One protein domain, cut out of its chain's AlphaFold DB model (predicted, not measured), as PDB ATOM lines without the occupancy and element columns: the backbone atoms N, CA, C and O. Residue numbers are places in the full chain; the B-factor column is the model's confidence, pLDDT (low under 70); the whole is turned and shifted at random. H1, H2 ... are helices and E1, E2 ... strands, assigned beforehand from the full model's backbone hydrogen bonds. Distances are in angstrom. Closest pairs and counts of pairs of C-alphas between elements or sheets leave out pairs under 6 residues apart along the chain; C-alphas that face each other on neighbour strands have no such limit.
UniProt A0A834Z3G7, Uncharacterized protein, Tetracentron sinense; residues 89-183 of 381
ATOM      1  N   ASP A  89     196.279   1.317 199.329       33.34
ATOM      2  CA  ASP A  89     194.982   0.667 199.378       33.34
ATOM      3  C   ASP A  89     193.757   1.580 199.159       33.34
ATOM      4  O   ASP A  89     193.574   2.543 199.902       33.34
ATOM      5  N   ARG A  90     192.853   1.294 198.199       30.66
ATOM      6  CA  ARG A  90     191.562   2.013 198.009       30.66
ATOM      7  C   ARG A  90     190.349   1.127 197.659       30.66
ATOM      8  O   ARG A  90     190.453   0.157 196.921       30.66
ATOM      9  N   LEU A  91     189.172   1.473 198.182       26.47
ATOM     10  CA  LEU A  91     187.871   0.804 197.998       26.47
ATOM     11  C   LEU A  91     186.844   1.866 197.560       26.47
ATOM     12  O   LEU A  91     186.800   2.918 198.190       26.47
ATOM     13  N   PHE A  92     186.019   1.640 196.526       26.58
ATOM     14  CA  PHE A  92     185.157   2.699 195.951       26.58
ATOM     15  C   PHE A  92     183.665   2.357 195.913       26.58
ATOM     16  O   PHE A  92     183.252   1.670 194.991       26.58
ATOM     17  N   MET A  93     182.836   2.896 196.818       27.19
ATOM     18  CA  MET A  93     181.360   2.824 196.762       27.19
ATOM     19  C   MET A  93     180.758   3.732 195.681       27.19
ATOM     20  O   MET A  93     180.896   4.947 195.738       27.19
ATOM     21  N   VAL A  94     180.034   3.152 194.717       27.64
ATOM     22  CA  VAL A  94     179.305   3.891 193.670       27.64
ATOM     23  C   VAL A  94     177.833   3.561 193.791       27.64
ATOM     24  O   VAL A  94     177.492   2.426 193.516       27.64
ATOM     25  N   VAL A  95     176.973   4.520 194.153       28.83
ATOM     26  CA  VAL A  95     175.512   4.347 194.264       28.83
ATOM     27  C   VAL A  95     174.790   4.932 193.047       28.83
ATOM     28  O   VAL A  95     174.629   6.139 192.918       28.83
ATOM     29  N   LYS A  96     174.319   4.065 192.147       25.92
ATOM     30  CA  LYS A  96     173.381   4.378 191.056       25.92
ATOM     31  C   LYS A  96     171.929   4.188 191.524       25.92
ATOM     32  O   LYS A  96     171.521   3.091 191.926       25.92
ATOM     33  N   ALA A  97     171.116   5.229 191.397       28.94
ATOM     34  CA  ALA A  97     169.666   5.087 191.436       28.94
ATOM     35  C   ALA A  97     169.142   4.940 190.001       28.94
ATOM     36  O   ALA A  97     169.482   5.731 189.123       28.94
ATOM     37  N   GLY A  98     168.342   3.904 189.759       25.02
ATOM     38  CA  GLY A  98     167.432   3.876 188.622       25.02
ATOM     39  C   GLY A  98     166.165   4.598 189.044       25.02
ATOM     40  O   GLY A  98     165.612   4.284 190.097       25.02
ATOM     41  N   VAL A  99     165.724   5.565 188.252       33.34
ATOM     42  CA  VAL A  99     164.489   6.289 188.527       33.34
ATOM     43  C   VAL A  99     163.614   6.219 187.286       33.34
ATOM     44  O   VAL A  99     164.085   6.412 186.167       33.34
ATOM     45  N   MET A 100     162.327   5.952 187.491       35.41
ATOM     46  CA  MET A 100     161.294   6.503 186.622       35.41
ATOM     47  C   MET A 100     161.272   8.004 186.976       35.41
ATOM     48  O   MET A 100     160.569   8.380 187.903       35.41
ATOM     49  N   GLU A 101     162.234   8.742 186.400       43.56
ATOM     50  CA  GLU A 101     162.853  10.031 186.809       43.56
ATOM     51  C   GLU A 101     162.147  10.851 187.916       43.56
ATOM     52  O   GLU A 101     160.967  11.171 187.780       43.56
ATOM     53  N   PRO A 102     162.862  11.227 189.007       49.78
ATOM     54  CA  PRO A 102     164.035  12.105 188.915       49.78
ATOM     55  C   PRO A 102     165.303  11.675 189.687       49.78
ATOM     56  O   PRO A 102     165.247  11.052 190.740       49.78
ATOM     57  N   SER A 103     166.437  12.083 189.113       43.47
ATOM     58  CA  SER A 103     167.798  12.281 189.638       43.47
ATOM     59  C   SER A 103     168.378  11.296 190.675       43.47
ATOM     60  O   SER A 103     167.965  11.272 191.836       43.47
ATOM     61  N   PRO A 104     169.434  10.537 190.311       43.16
ATOM     62  CA  PRO A 104     170.173   9.723 191.267       43.16
ATOM     63  C   PRO A 104     170.885  10.586 192.311       43.16
ATOM     64  O   PRO A 104     171.687  11.458 191.987       43.16
ATOM     65  N   VAL A 105     170.619  10.302 193.585       40.06
ATOM     66  CA  VAL A 105     171.387  10.856 194.700       40.06
ATOM     67  C   VAL A 105     172.702  10.085 194.792       40.06
ATOM     68  O   VAL A 105     172.731   8.934 195.231       40.06
ATOM     69  N   PHE A 106     173.794  10.716 194.366       39.16
ATOM     70  CA  PHE A 106     175.143  10.190 194.547       39.16
ATOM     71  C   PHE A 106     175.606  10.482 195.976       39.16
ATOM     72  O   PHE A 106     176.011  11.597 196.308       39.16
ATOM     73  N   LEU A 107     175.508   9.481 196.848       44.94
ATOM     74  CA  LEU A 107     176.082   9.542 198.189       44.94
ATOM     75  C   LEU A 107     177.560   9.162 198.108       44.94
ATOM     76  O   LEU A 107     177.920   8.004 198.299       44.94
ATOM     77  N   ASN A 108     178.401  10.146 197.803       37.91
ATOM     78  CA  ASN A 108     179.839  10.031 198.026       37.91
ATOM     79  C   ASN A 108     180.086  10.202 199.531       37.91
ATOM     80  O   ASN A 108     179.724  11.242 200.076       37.91
ATOM     81  N   ASP A 109     180.667   9.193 200.177       45.06
ATOM     82  CA  ASP A 109     181.406   9.305 201.444       45.06
ATOM     83  C   ASP A 109     180.675  10.012 202.589       45.06
ATOM     84  O   ASP A 109     181.132  11.041 203.088       45.06
ATOM     85  N   LYS A 110     179.520   9.484 203.017       50.72
ATOM     86  CA  LYS A 110     178.777  10.085 204.135       50.72
ATOM     87  C   LYS A 110     178.530   9.130 205.291       50.72
ATOM     88  O   LYS A 110     177.993   8.037 205.118       50.72
ATOM     89  N   GLU A 111     178.918   9.589 206.478       53.03
ATOM     90  CA  GLU A 111     178.669   8.936 207.758       53.03
ATOM     91  C   GLU A 111     177.168   8.936 208.109       53.03
ATOM     92  O   GLU A 111     176.393   9.770 207.618       53.03
ATOM     93  N   PRO A 112     176.717   7.997 208.959       53.78
ATOM     94  CA  PRO A 112     175.313   7.907 209.341       53.78
ATOM     95  C   PRO A 112     174.891   9.160 210.145       53.78
ATOM     96  O   PRO A 112     175.571   9.538 211.095       53.78
ATOM     97  N   ASN A 113     173.769   9.791 209.757       58.16
ATOM     98  CA  ASN A 113     173.235  11.107 210.186       58.16
ATOM     99  C   ASN A 113     173.657  12.348 209.381       58.16
ATOM    100  O   ASN A 113     173.315  13.469 209.772       58.16
ATOM    101  N   GLN A 114     174.341  12.197 208.249       63.84
ATOM    102  CA  GLN A 114     174.751  13.348 207.446       63.84
ATOM    103  C   GLN A 114     173.657  13.828 206.469       63.84
ATOM    104  O   GLN A 114     172.806  13.064 206.006       63.84
ATOM    105  N   MET A 115     173.690  15.125 206.144       70.56
ATOM    106  CA  MET A 115     172.826  15.755 205.138       70.56
ATOM    107  C   MET A 115     173.384  15.519 203.725       70.56
ATOM    108  O   MET A 115     174.530  15.869 203.430       70.56
ATOM    109  N   GLY A 116     172.593  14.908 202.844       81.00
ATOM    110  CA  GLY A 116     172.854  14.749 201.413       81.00
ATOM    111  C   GLY A 116     172.093  15.791 200.597       81.00
ATOM    112  O   GLY A 116     170.924  16.016 200.864       81.00
ATOM    113  N   LEU A 117     172.722  16.420 199.605       87.38
ATOM    114  CA  LEU A 117     172.018  17.356 198.727       87.38
ATOM    115  C   LEU A 117     171.280  16.559 197.644       87.38
ATOM    116  O   LEU A 117     171.900  15.758 196.944       87.38
ATOM    117  N   VAL A 118     169.971  16.756 197.524       89.31
ATOM    118  CA  VAL A 118     169.102  16.052 196.577       89.31
ATOM    119  C   VAL A 118     168.377  17.033 195.679       89.31
ATOM    120  O   VAL A 118     167.979  18.119 196.101       89.31
ATOM    121  N   GLU A 119     168.192  16.642 194.428       88.00
ATOM    122  CA  GLU A 119     167.440  17.437 193.474       88.00
ATOM    123  C   GLU A 119     165.943  17.170 193.635       88.00
ATOM    124  O   GLU A 119     165.477  16.031 193.617       88.00
ATOM    125  N   THR A 120     165.183  18.240 193.825       90.62
ATOM    126  CA  THR A 120     163.723  18.218 193.881       90.62
ATOM    127  C   THR A 120     163.163  19.105 192.776       90.62
ATOM    128  O   THR A 120     163.887  19.879 192.154       90.62
ATOM    129  N   VAL A 121     161.848  19.048 192.557       85.75
ATOM    130  CA  VAL A 121     161.160  19.895 191.565       85.75
ATOM    131  C   VAL A 121     161.361  21.396 191.839       85.75
ATOM    132  O   VAL A 121     161.283  22.207 190.923       85.75
ATOM    133  N   GLU A 122     161.644  21.778 193.088       83.31
ATOM    134  CA  GLU A 122     161.913  23.168 193.489       83.31
ATOM    135  C   GLU A 122     163.408  23.521 193.529       83.31
ATOM    136  O   GLU A 122     163.770  24.627 193.924       83.31
ATOM    137  N   GLY A 123     164.278  22.593 193.124       91.06
ATOM    138  CA  GLY A 123     165.729  22.734 193.164       91.06
ATOM    139  C   GLY A 123     166.392  21.850 194.219       91.06
ATOM    140  O   GLY A 123     165.816  20.875 194.709       91.06
ATOM    141  N   LEU A 124     167.638  22.179 194.547       91.50
ATOM    142  CA  LEU A 124     168.467  21.398 195.461       91.50
ATOM    143  C   LEU A 124     168.009  21.590 196.914       91.50
ATOM    144  O   LEU A 124     167.803  22.713 197.377       91.50
ATOM    145  N   ARG A 125     167.845  20.484 197.635       90.44
ATOM    146  CA  ARG A 125     167.426  20.449 199.039       90.44
ATOM    147  C   ARG A 125     168.305  19.506 199.831       90.44
ATOM    148  O   ARG A 125     168.783  18.509 199.305       90.44
ATOM    149  N   ASP A 126     168.459  19.791 201.112       89.75
ATOM    150  CA  ASP A 126     169.162  18.890 202.011       89.75
ATOM    151  C   ASP A 126     168.229  17.765 202.481       89.75
ATOM    152  O   ASP A 126     167.164  18.005 203.051       89.75
ATOM    153  N   LEU A 127     168.640  16.526 202.241       91.00
ATOM    154  CA  LEU A 127     168.015  15.296 202.701       91.00
ATOM    155  C   LEU A 127     168.837  14.714 203.847       91.00
ATOM    156  O   LEU A 127     169.991  14.327 203.668       91.00
ATOM    157  N   GLN A 128     168.240  14.613 205.028       89.06
ATOM    158  CA  GLN A 128     168.880  13.958 206.161       89.06
ATOM    159  C   GLN A 128     168.682  12.443 206.075       89.06
ATOM    160  O   GLN A 128     167.549  11.965 205.998       89.06
ATOM    161  N   ILE A 129     169.782  11.692 206.117       89.25
ATOM    162  CA  ILE A 129     169.756  10.227 206.116       89.25
ATOM    163  C   ILE A 129     169.990   9.746 207.553       89.25
ATOM    164  O   ILE A 129     171.117   9.853 208.045       89.25
ATOM    165  N   PRO A 130     168.959   9.247 208.258       88.00
ATOM    166  CA  PRO A 130     169.141   8.715 209.602       88.00
ATOM    167  C   PRO A 130     170.025   7.464 209.612       88.00
ATOM    168  O   PRO A 130     170.027   6.659 208.677       88.00
ATOM    169  N   SER A 131     170.758   7.273 210.710       87.88
ATOM    170  CA  SER A 131     171.478   6.029 210.982       87.88
ATOM    171  C   SER A 131     170.561   4.804 210.932       87.88
ATOM    172  O   SER A 131     169.413   4.850 211.368       87.88
ATOM    173  N   GLY A 132     171.104   3.670 210.483       89.06
ATOM    174  CA  GLY A 132     170.404   2.378 210.513       89.06
ATOM    175  C   GLY A 132     169.491   2.099 209.318       89.06
ATOM    176  O   GLY A 132     168.875   1.034 209.289       89.06
ATOM    177  N   ILE A 133     169.446   2.998 208.329       89.69
ATOM    178  CA  ILE A 133     168.729   2.792 207.066       89.69
ATOM    179  C   ILE A 133     169.216   1.535 206.348       89.69
ATOM    180  O   ILE A 133     170.418   1.299 206.203       89.69
ATOM    181  N   GLN A 134     168.255   0.749 205.880       90.62
ATOM    182  CA  GLN A 134     168.463  -0.459 205.105       90.62
ATOM    183  C   GLN A 134     168.220  -0.208 203.608       90.62
ATOM    184  O   GLN A 134     167.475   0.701 203.226       90.62
ATOM    185  N   PRO A 135     168.824  -1.018 202.722       90.44
ATOM    186  CA  PRO A 135     168.474  -1.010 201.307       90.44
ATOM    187  C   PRO A 135     166.978  -1.292 201.112       90.44
ATOM    188  O   PRO A 135     166.436  -2.232 201.689       90.44
ATOM    189  N   GLY A 136     166.320  -0.498 200.271       89.56
ATOM    190  CA  GLY A 136     164.878  -0.555 200.031       89.56
ATOM    191  C   GLY A 136     164.046   0.344 200.948       89.56
ATOM    192  O   GLY A 136     162.864   0.549 200.664       89.56
ATOM    193  N   ASP A 137     164.636   0.931 201.995       92.19
ATOM    194  CA  ASP A 137     163.932   1.894 202.841       92.19
ATOM    195  C   ASP A 137     163.532   3.141 202.048       92.19
ATOM    196  O   ASP A 137     164.191   3.547 201.089       92.19
ATOM    197  N   THR A 138     162.430   3.767 202.462       92.38
ATOM    198  CA  THR A 138     161.916   4.982 201.824       92.38
ATOM    199  C   THR A 138     162.080   6.188 202.740       92.38
ATOM    200  O   THR A 138     161.493   6.231 203.821       92.38
ATOM    201  N   ILE A 139     162.813   7.201 202.281       92.75
ATOM    202  CA  ILE A 139     162.932   8.501 202.951       92.75
ATOM    203  C   ILE A 139     161.937   9.469 202.310       92.75
ATOM    204  O   ILE A 139     161.827   9.527 201.086       92.75
ATOM    205  N   LYS A 140     161.197  10.236 203.114       93.81
ATOM    206  CA  LYS A 140     160.172  11.166 202.620       93.81
ATOM    207  C   LYS A 140     160.554  12.617 202.894       93.81
ATOM    208  O   LYS A 140     160.850  12.964 204.032       93.81
ATOM    209  N   LEU A 141     160.466  13.463 201.870       93.69
ATOM    210  CA  LEU A 141     160.449  14.919 201.999       93.69
ATOM    211  C   LEU A 141     159.015  15.423 201.856       93.69
ATOM    212  O   LEU A 141     158.435  15.411 200.765       93.69
ATOM    213  N   SER A 142     158.442  15.863 202.972       93.25
ATOM    214  CA  SER A 142     157.060  16.330 203.005       93.25
ATOM    215  C   SER A 142     156.861  17.614 202.211       93.25
ATOM    216  O   SER A 142     157.716  18.498 202.226       93.25
ATOM    217  N   TYR A 143     155.719  17.721 201.528       92.69
ATOM    218  CA  TYR A 143     155.321  18.889 200.720       92.69
ATOM    219  C   TYR A 143     156.232  19.223 199.522       92.69
ATOM    220  O   TYR A 143     156.025  20.244 198.866       92.69
ATOM    221  N   MET A 144     157.209  18.369 199.209       91.94
ATOM    222  CA  MET A 144     158.146  18.539 198.087       91.94
ATOM    223  C   MET A 144     157.754  17.728 196.839       91.94
ATOM    224  O   MET A 144     158.516  17.642 195.876       91.94
ATOM    225  N   GLY A 145     156.581  17.094 196.861       90.81
ATOM    226  CA  GLY A 145     156.027  16.352 195.736       90.81
ATOM    227  C   GLY A 145     155.251  17.237 194.758       90.81
ATOM    228  O   GLY A 145     155.248  18.469 194.822       90.81
ATOM    229  N   ILE A 146     154.546  16.578 193.841       90.19
ATOM    230  CA  ILE A 146     153.753  17.243 192.804       90.19
ATOM    231  C   ILE A 146     152.565  17.988 193.454       90.19
ATOM    232  O   ILE A 146     151.897  17.432 194.338       90.19
ATOM    233  N   PRO A 147     152.272  19.239 193.047       93.38
ATOM    234  CA  PRO A 147     151.095  19.965 193.509       93.38
ATOM    235  C   PRO A 147     149.793  19.308 193.047       93.38
ATOM    236  O   PRO A 147     149.677  18.803 191.931       93.38
ATOM    237  N   ASN A 148     148.774  19.338 193.904       93.69
ATOM    238  CA  ASN A 148     147.464  18.794 193.575       93.69
ATOM    239  C   ASN A 148     146.765  19.676 192.527       93.69
ATOM    240  O   ASN A 148     146.549  20.864 192.752       93.69
ATOM    241  N   ILE A 149     146.329  19.071 191.417       94.75
ATOM    242  CA  ILE A 149     145.669  19.760 190.291       94.75
ATOM    243  C   ILE A 149     144.457  20.584 190.750       94.75
ATOM    244  O   ILE A 149     144.232  21.689 190.268       94.75
ATOM    245  N   LYS A 150     143.667  20.065 191.699       95.75
ATOM    246  CA  LYS A 150     142.445  20.738 192.169       95.75
ATOM    247  C   LYS A 150     142.728  21.825 193.205       95.75
ATOM    248  O   LYS A 150     141.889  22.694 193.419       95.75
ATOM    249  N   LYS A 151     143.865  21.737 193.897       95.25
ATOM    250  CA  LYS A 151     144.262  22.634 194.986       95.25
ATOM    251  C   LYS A 151     145.782  22.802 194.947       95.25
ATOM    252  O   LYS A 151     146.470  22.106 195.691       95.25
ATOM    253  N   PRO A 152     146.312  23.719 194.120       91.00
ATOM    254  CA  PRO A 152     147.755  23.849 193.914       91.00
ATOM    255  C   PRO A 152     148.511  24.295 195.175       91.00
ATOM    256  O   PRO A 152     149.725  24.132 195.249       91.00
ATOM    257  N   SER A 153     147.800  24.819 196.181       92.44
ATOM    258  CA  SER A 153     148.348  25.119 197.509       92.44
ATOM    259  C   SER A 153     148.683  23.874 198.336       92.44
ATOM    260  O   SER A 153     149.427  23.977 199.305       92.44
ATOM    261  N   VAL A 154     148.147  22.703 197.980       94.44
ATOM    262  CA  VAL A 154     148.435  21.430 198.645       94.44
ATOM    263  C   VAL A 154     149.363  20.618 197.754       94.44
ATOM    264  O   VAL A 154     149.035  20.322 196.604       94.44
ATOM    265  N   ARG A 155     150.511  20.223 198.303       94.44
ATOM    266  CA  ARG A 155     151.484  19.358 197.631       94.44
ATOM    267  C   ARG A 155     151.556  17.990 198.286       94.44
ATOM    268  O   ARG A 155     151.284  17.862 199.478       94.44
ATOM    269  N   GLY A 156     151.898  16.985 197.482       94.25
ATOM    270  CA  GLY A 156     152.266  15.663 197.981       94.25
ATOM    271  C   GLY A 156     153.690  15.626 198.538       94.25
ATOM    272  O   GLY A 156     154.382  16.644 198.591       94.25
ATOM    273  N   ASP A 157     154.139  14.427 198.892       94.94
ATOM    274  CA  ASP A 157     155.492  14.178 199.385       94.94
ATOM    275  C   ASP A 157     156.406  13.688 198.256       94.94
ATOM    276  O   ASP A 157     155.949  13.056 197.301       94.94
ATOM    277  N   HIS A 158     157.705  13.953 198.385       94.44
ATOM    278  CA  HIS A 158     158.737  13.354 197.544       94.44
ATOM    279  C   HIS A 158     159.338  12.156 198.286       94.44
ATOM    280  O   HIS A 158     159.928  12.315 199.354       94.44
ATOM    281  N   CYS A 159     159.168  10.953 197.742       93.75
ATOM    282  CA  CYS A 159     159.676   9.718 198.333       93.75
ATOM    283  C   CYS A 159     160.948   9.269 197.607       93.75
ATOM    284  O   CYS A 159     160.924   9.073 196.396       93.75
ATOM    285  N   PHE A 160     162.024   9.051 198.352       93.38
ATOM    286  CA  PHE A 160     163.282   8.495 197.865       93.38
ATOM    287  C   PHE A 160     163.394   7.050 198.322       93.38
ATOM    288  O   PHE A 160     163.241   6.779 199.510       93.38
ATOM    289  N   ILE A 161     163.687   6.134 197.402       91.81
ATOM    290  CA  ILE A 161     163.996   4.744 197.741       91.81
ATOM    291  C   ILE A 161     165.509   4.621 197.841       91.81
ATOM    292  O   ILE A 161     166.235   4.944 196.899       91.81
ATOM    293  N   VAL A 162     165.984   4.153 198.987       91.56
ATOM    294  CA  VAL A 162     167.408   3.981 199.236       91.56
ATOM    295  C   VAL A 162     167.880   2.728 198.519       91.56
ATOM    296  O   VAL A 162     167.457   1.618 198.832       91.56
ATOM    297  N   ASN A 163     168.797   2.899 197.573       87.75
ATOM    298  CA  ASN A 163     169.522   1.794 196.973       87.75
ATOM    299  C   ASN A 163     170.970   1.849 197.450       87.75
ATOM    300  O   ASN A 163     171.613   2.887 197.333       87.75
ATOM    301  N   VAL A 164     171.488   0.742 197.973       87.50
ATOM    302  CA  VAL A 164     172.894   0.643 198.372       87.50
ATOM    303  C   VAL A 164     173.616  -0.158 197.309       87.50
ATOM    304  O   VAL A 164     173.178  -1.244 196.935       87.50
ATOM    305  N   GLN A 165     174.723   0.376 196.816       82.81
ATOM    306  CA  GLN A 165     175.526  -0.306 195.817       82.81
ATOM    307  C   GLN A 165     176.879  -0.675 196.382       82.81
ATOM    308  O   GLN A 165     177.603   0.155 196.931       82.81
ATOM    309  N   ILE A 166     177.189  -1.953 196.215       85.12
ATOM    310  CA  ILE A 166     178.450  -2.535 196.626       85.12
ATOM    311  C   ILE A 166     179.373  -2.529 195.401       85.12
ATOM    312  O   ILE A 166     178.949  -2.962 194.322       85.12
ATOM    313  N   PRO A 167     180.609  -2.035 195.535       83.44
ATOM    314  CA  PRO A 167     181.579  -2.007 194.442       83.44
ATOM    315  C   PRO A 167     181.869  -3.419 193.968       83.44
ATOM    316  O   PRO A 167     182.017  -4.324 194.786       83.44
ATOM    317  N   LYS A 168     181.970  -3.603 192.653       82.38
ATOM    318  CA  LYS A 168     182.340  -4.908 192.093       82.38
ATOM    319  C   LYS A 168     183.834  -5.167 192.229       82.38
ATOM    320  O   LYS A 168     184.224  -6.270 192.591       82.38
ATOM    321  N   ASP A 169     184.629  -4.129 191.996       83.19
ATOM    322  CA  ASP A 169     186.080  -4.216 191.989       83.19
ATOM    323  C   ASP A 169     186.623  -3.477 193.206       83.19
ATOM    324  O   ASP A 169     186.581  -2.248 193.308       83.19
ATOM    325  N   ILE A 170     187.078  -4.266 194.169       82.44
ATOM    326  CA  ILE A 170     187.689  -3.796 195.401       82.44
ATOM    327  C   ILE A 170     189.175  -4.109 195.315       82.44
ATOM    328  O   ILE A 170     189.550  -5.273 195.227       82.44
ATOM    329  N   SER A 171     190.034  -3.086 195.306       81.06
ATOM    330  CA  SER A 171     191.473  -3.353 195.197       81.06
ATOM    331  C   SER A 171     192.063  -3.978 196.467       81.06
ATOM    332  O   SER A 171     193.138  -4.556 196.391       81.06
ATOM    333  N   PHE A 172     191.331  -3.950 197.595       77.31
ATOM    334  CA  PHE A 172     191.801  -4.449 198.897       77.31
ATOM    335  C   PHE A 172     190.743  -5.308 199.585       77.31
ATOM    336  O   PHE A 172     190.041  -4.854 200.496       77.31
ATOM    337  N   PRO A 173     190.579  -6.558 199.121       77.31
ATOM    338  CA  PRO A 173     189.616  -7.492 199.691       77.31
ATOM    339  C   PRO A 173     189.930  -7.851 201.151       77.31
ATOM    340  O   PRO A 173     189.003  -8.083 201.927       77.31
ATOM    341  N   ASP A 174     191.205  -7.834 201.552       81.62
ATOM    342  CA  ASP A 174     191.628  -8.209 202.906       81.62
ATOM    343  C   ASP A 174     191.176  -7.197 203.965       81.62
ATOM    344  O   ASP A 174     190.682  -7.589 205.024       81.62
ATOM    345  N   LEU A 175     191.235  -5.897 203.657       77.56
ATOM    346  CA  LEU A 175     190.706  -4.850 204.537       77.56
ATOM    347  C   LEU A 175     189.191  -4.966 204.705       77.56
ATOM    348  O   LEU A 175     188.666  -4.828 205.812       77.56
ATOM    349  N   LEU A 176     188.481  -5.265 203.613       78.38
ATOM    350  CA  LEU A 176     187.041  -5.481 203.658       78.38
ATOM    351  C   LEU A 176     186.700  -6.687 204.545       78.38
ATOM    352  O   LEU A 176     185.797  -6.612 205.380       78.38
ATOM    353  N   LYS A 177     187.455  -7.780 204.403       82.62
ATOM    354  CA  LYS A 177     187.319  -8.993 205.214       82.62
ATOM    355  C   LYS A 177     187.569  -8.716 206.699       82.62
ATOM    356  O   LYS A 177     186.720  -9.062 207.517       82.62
ATOM    357  N   ALA A 178     188.659  -8.030 207.042       82.56
ATOM    358  CA  ALA A 178     188.981  -7.659 208.422       82.56
ATOM    359  C   ALA A 178     187.891  -6.777 209.060       82.56
ATOM    360  O   ALA A 178     187.511  -6.963 210.220       82.56
ATOM    361  N   TRP A 179     187.329  -5.841 208.290       76.75
ATOM    362  CA  TRP A 179     186.227  -4.998 208.747       76.75
ATOM    363  C   TRP A 179     184.945  -5.799 209.015       76.75
ATOM    364  O   TRP A 179     184.304  -5.607 210.053       76.75
ATOM    365  N   PHE A 180     184.588  -6.732 208.126       76.56
ATOM    366  CA  PHE A 180     183.450  -7.630 208.341       76.56
ATOM    367  C   PHE A 180     183.640  -8.501 209.586       76.56
ATOM    368  O   PHE A 180     182.737  -8.569 210.419       76.56
ATOM    369  N   GLU A 181     184.819  -9.102 209.757       80.88
ATOM    370  CA  GLU A 181     185.152  -9.937 210.917       80.88
ATOM    371  C   GLU A 181     185.051  -9.155 212.232       80.88
ATOM    372  O   GLU A 181     184.430  -9.619 213.189       80.88
ATOM    373  N   THR A 182     185.555  -7.919 212.259       78.44
ATOM    374  CA  THR A 182     185.448  -7.024 213.422       78.44
ATOM    375  C   THR A 182     183.987  -6.765 213.803       78.44
ATOM    376  O   THR A 182     183.622  -6.777 214.985       78.44
ATOM    377  N   ARG A 183     183.113  -6.563 212.812       63.84
ATOM    378  CA  ARG A 183     181.691  -6.269 213.035       63.84
ATOM    379  C   ARG A 183     180.896  -7.508 213.446       63.84
ATOM    380  O   ARG A 183     180.031  -7.411 214.316       63.84
TER     381      ARG A 183
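AT A GLANCE: This is residues 89 to 183 of the 381 residues of an uncharacterized protein of Tetracentron sinense (UniProt A0A834Z3G7). This loose rod of little regular structure sets hairpin E1-E2 beside pair E3-E5, with E4 and H1 towards opposite ends. Of 95 printed residues, 36 lie in five named strands, then one helix: class mixed. The radius of gyration of the C-alphas is 16.8 A; spans are 58 by 22 by 20 A.

HOW THE PARTS SIT: In hairpin E1, residues 115 to 120, and E2, residues 123 to 128, find N 118 and O 125 2.8 A apart. E5, residues 158 to 161, is antiparallel to E3, residues 138 to 141, with N 139 and O 160 2.8 A apart. C-alphas 127 and 141, the closest of E2 and E3, are 7.6 A apart. E4, residues 151 to 155, runs on into E5 at 33 degrees. In H1, residues 173 to 183, every O i to N i+4 pair is within hydrogen-bond range.

IN THESE COORDINATES: Find E1 beginning at C-alpha 115 (172.826, 15.755, 205.138) and H1, 15.6 A long, ending at C-alpha 183 (181.691, -6.269, 213.035).

THE WHOLE: The E5 to H1 link is long, and residues 89 to 114 and 183 have pLDDT under 70.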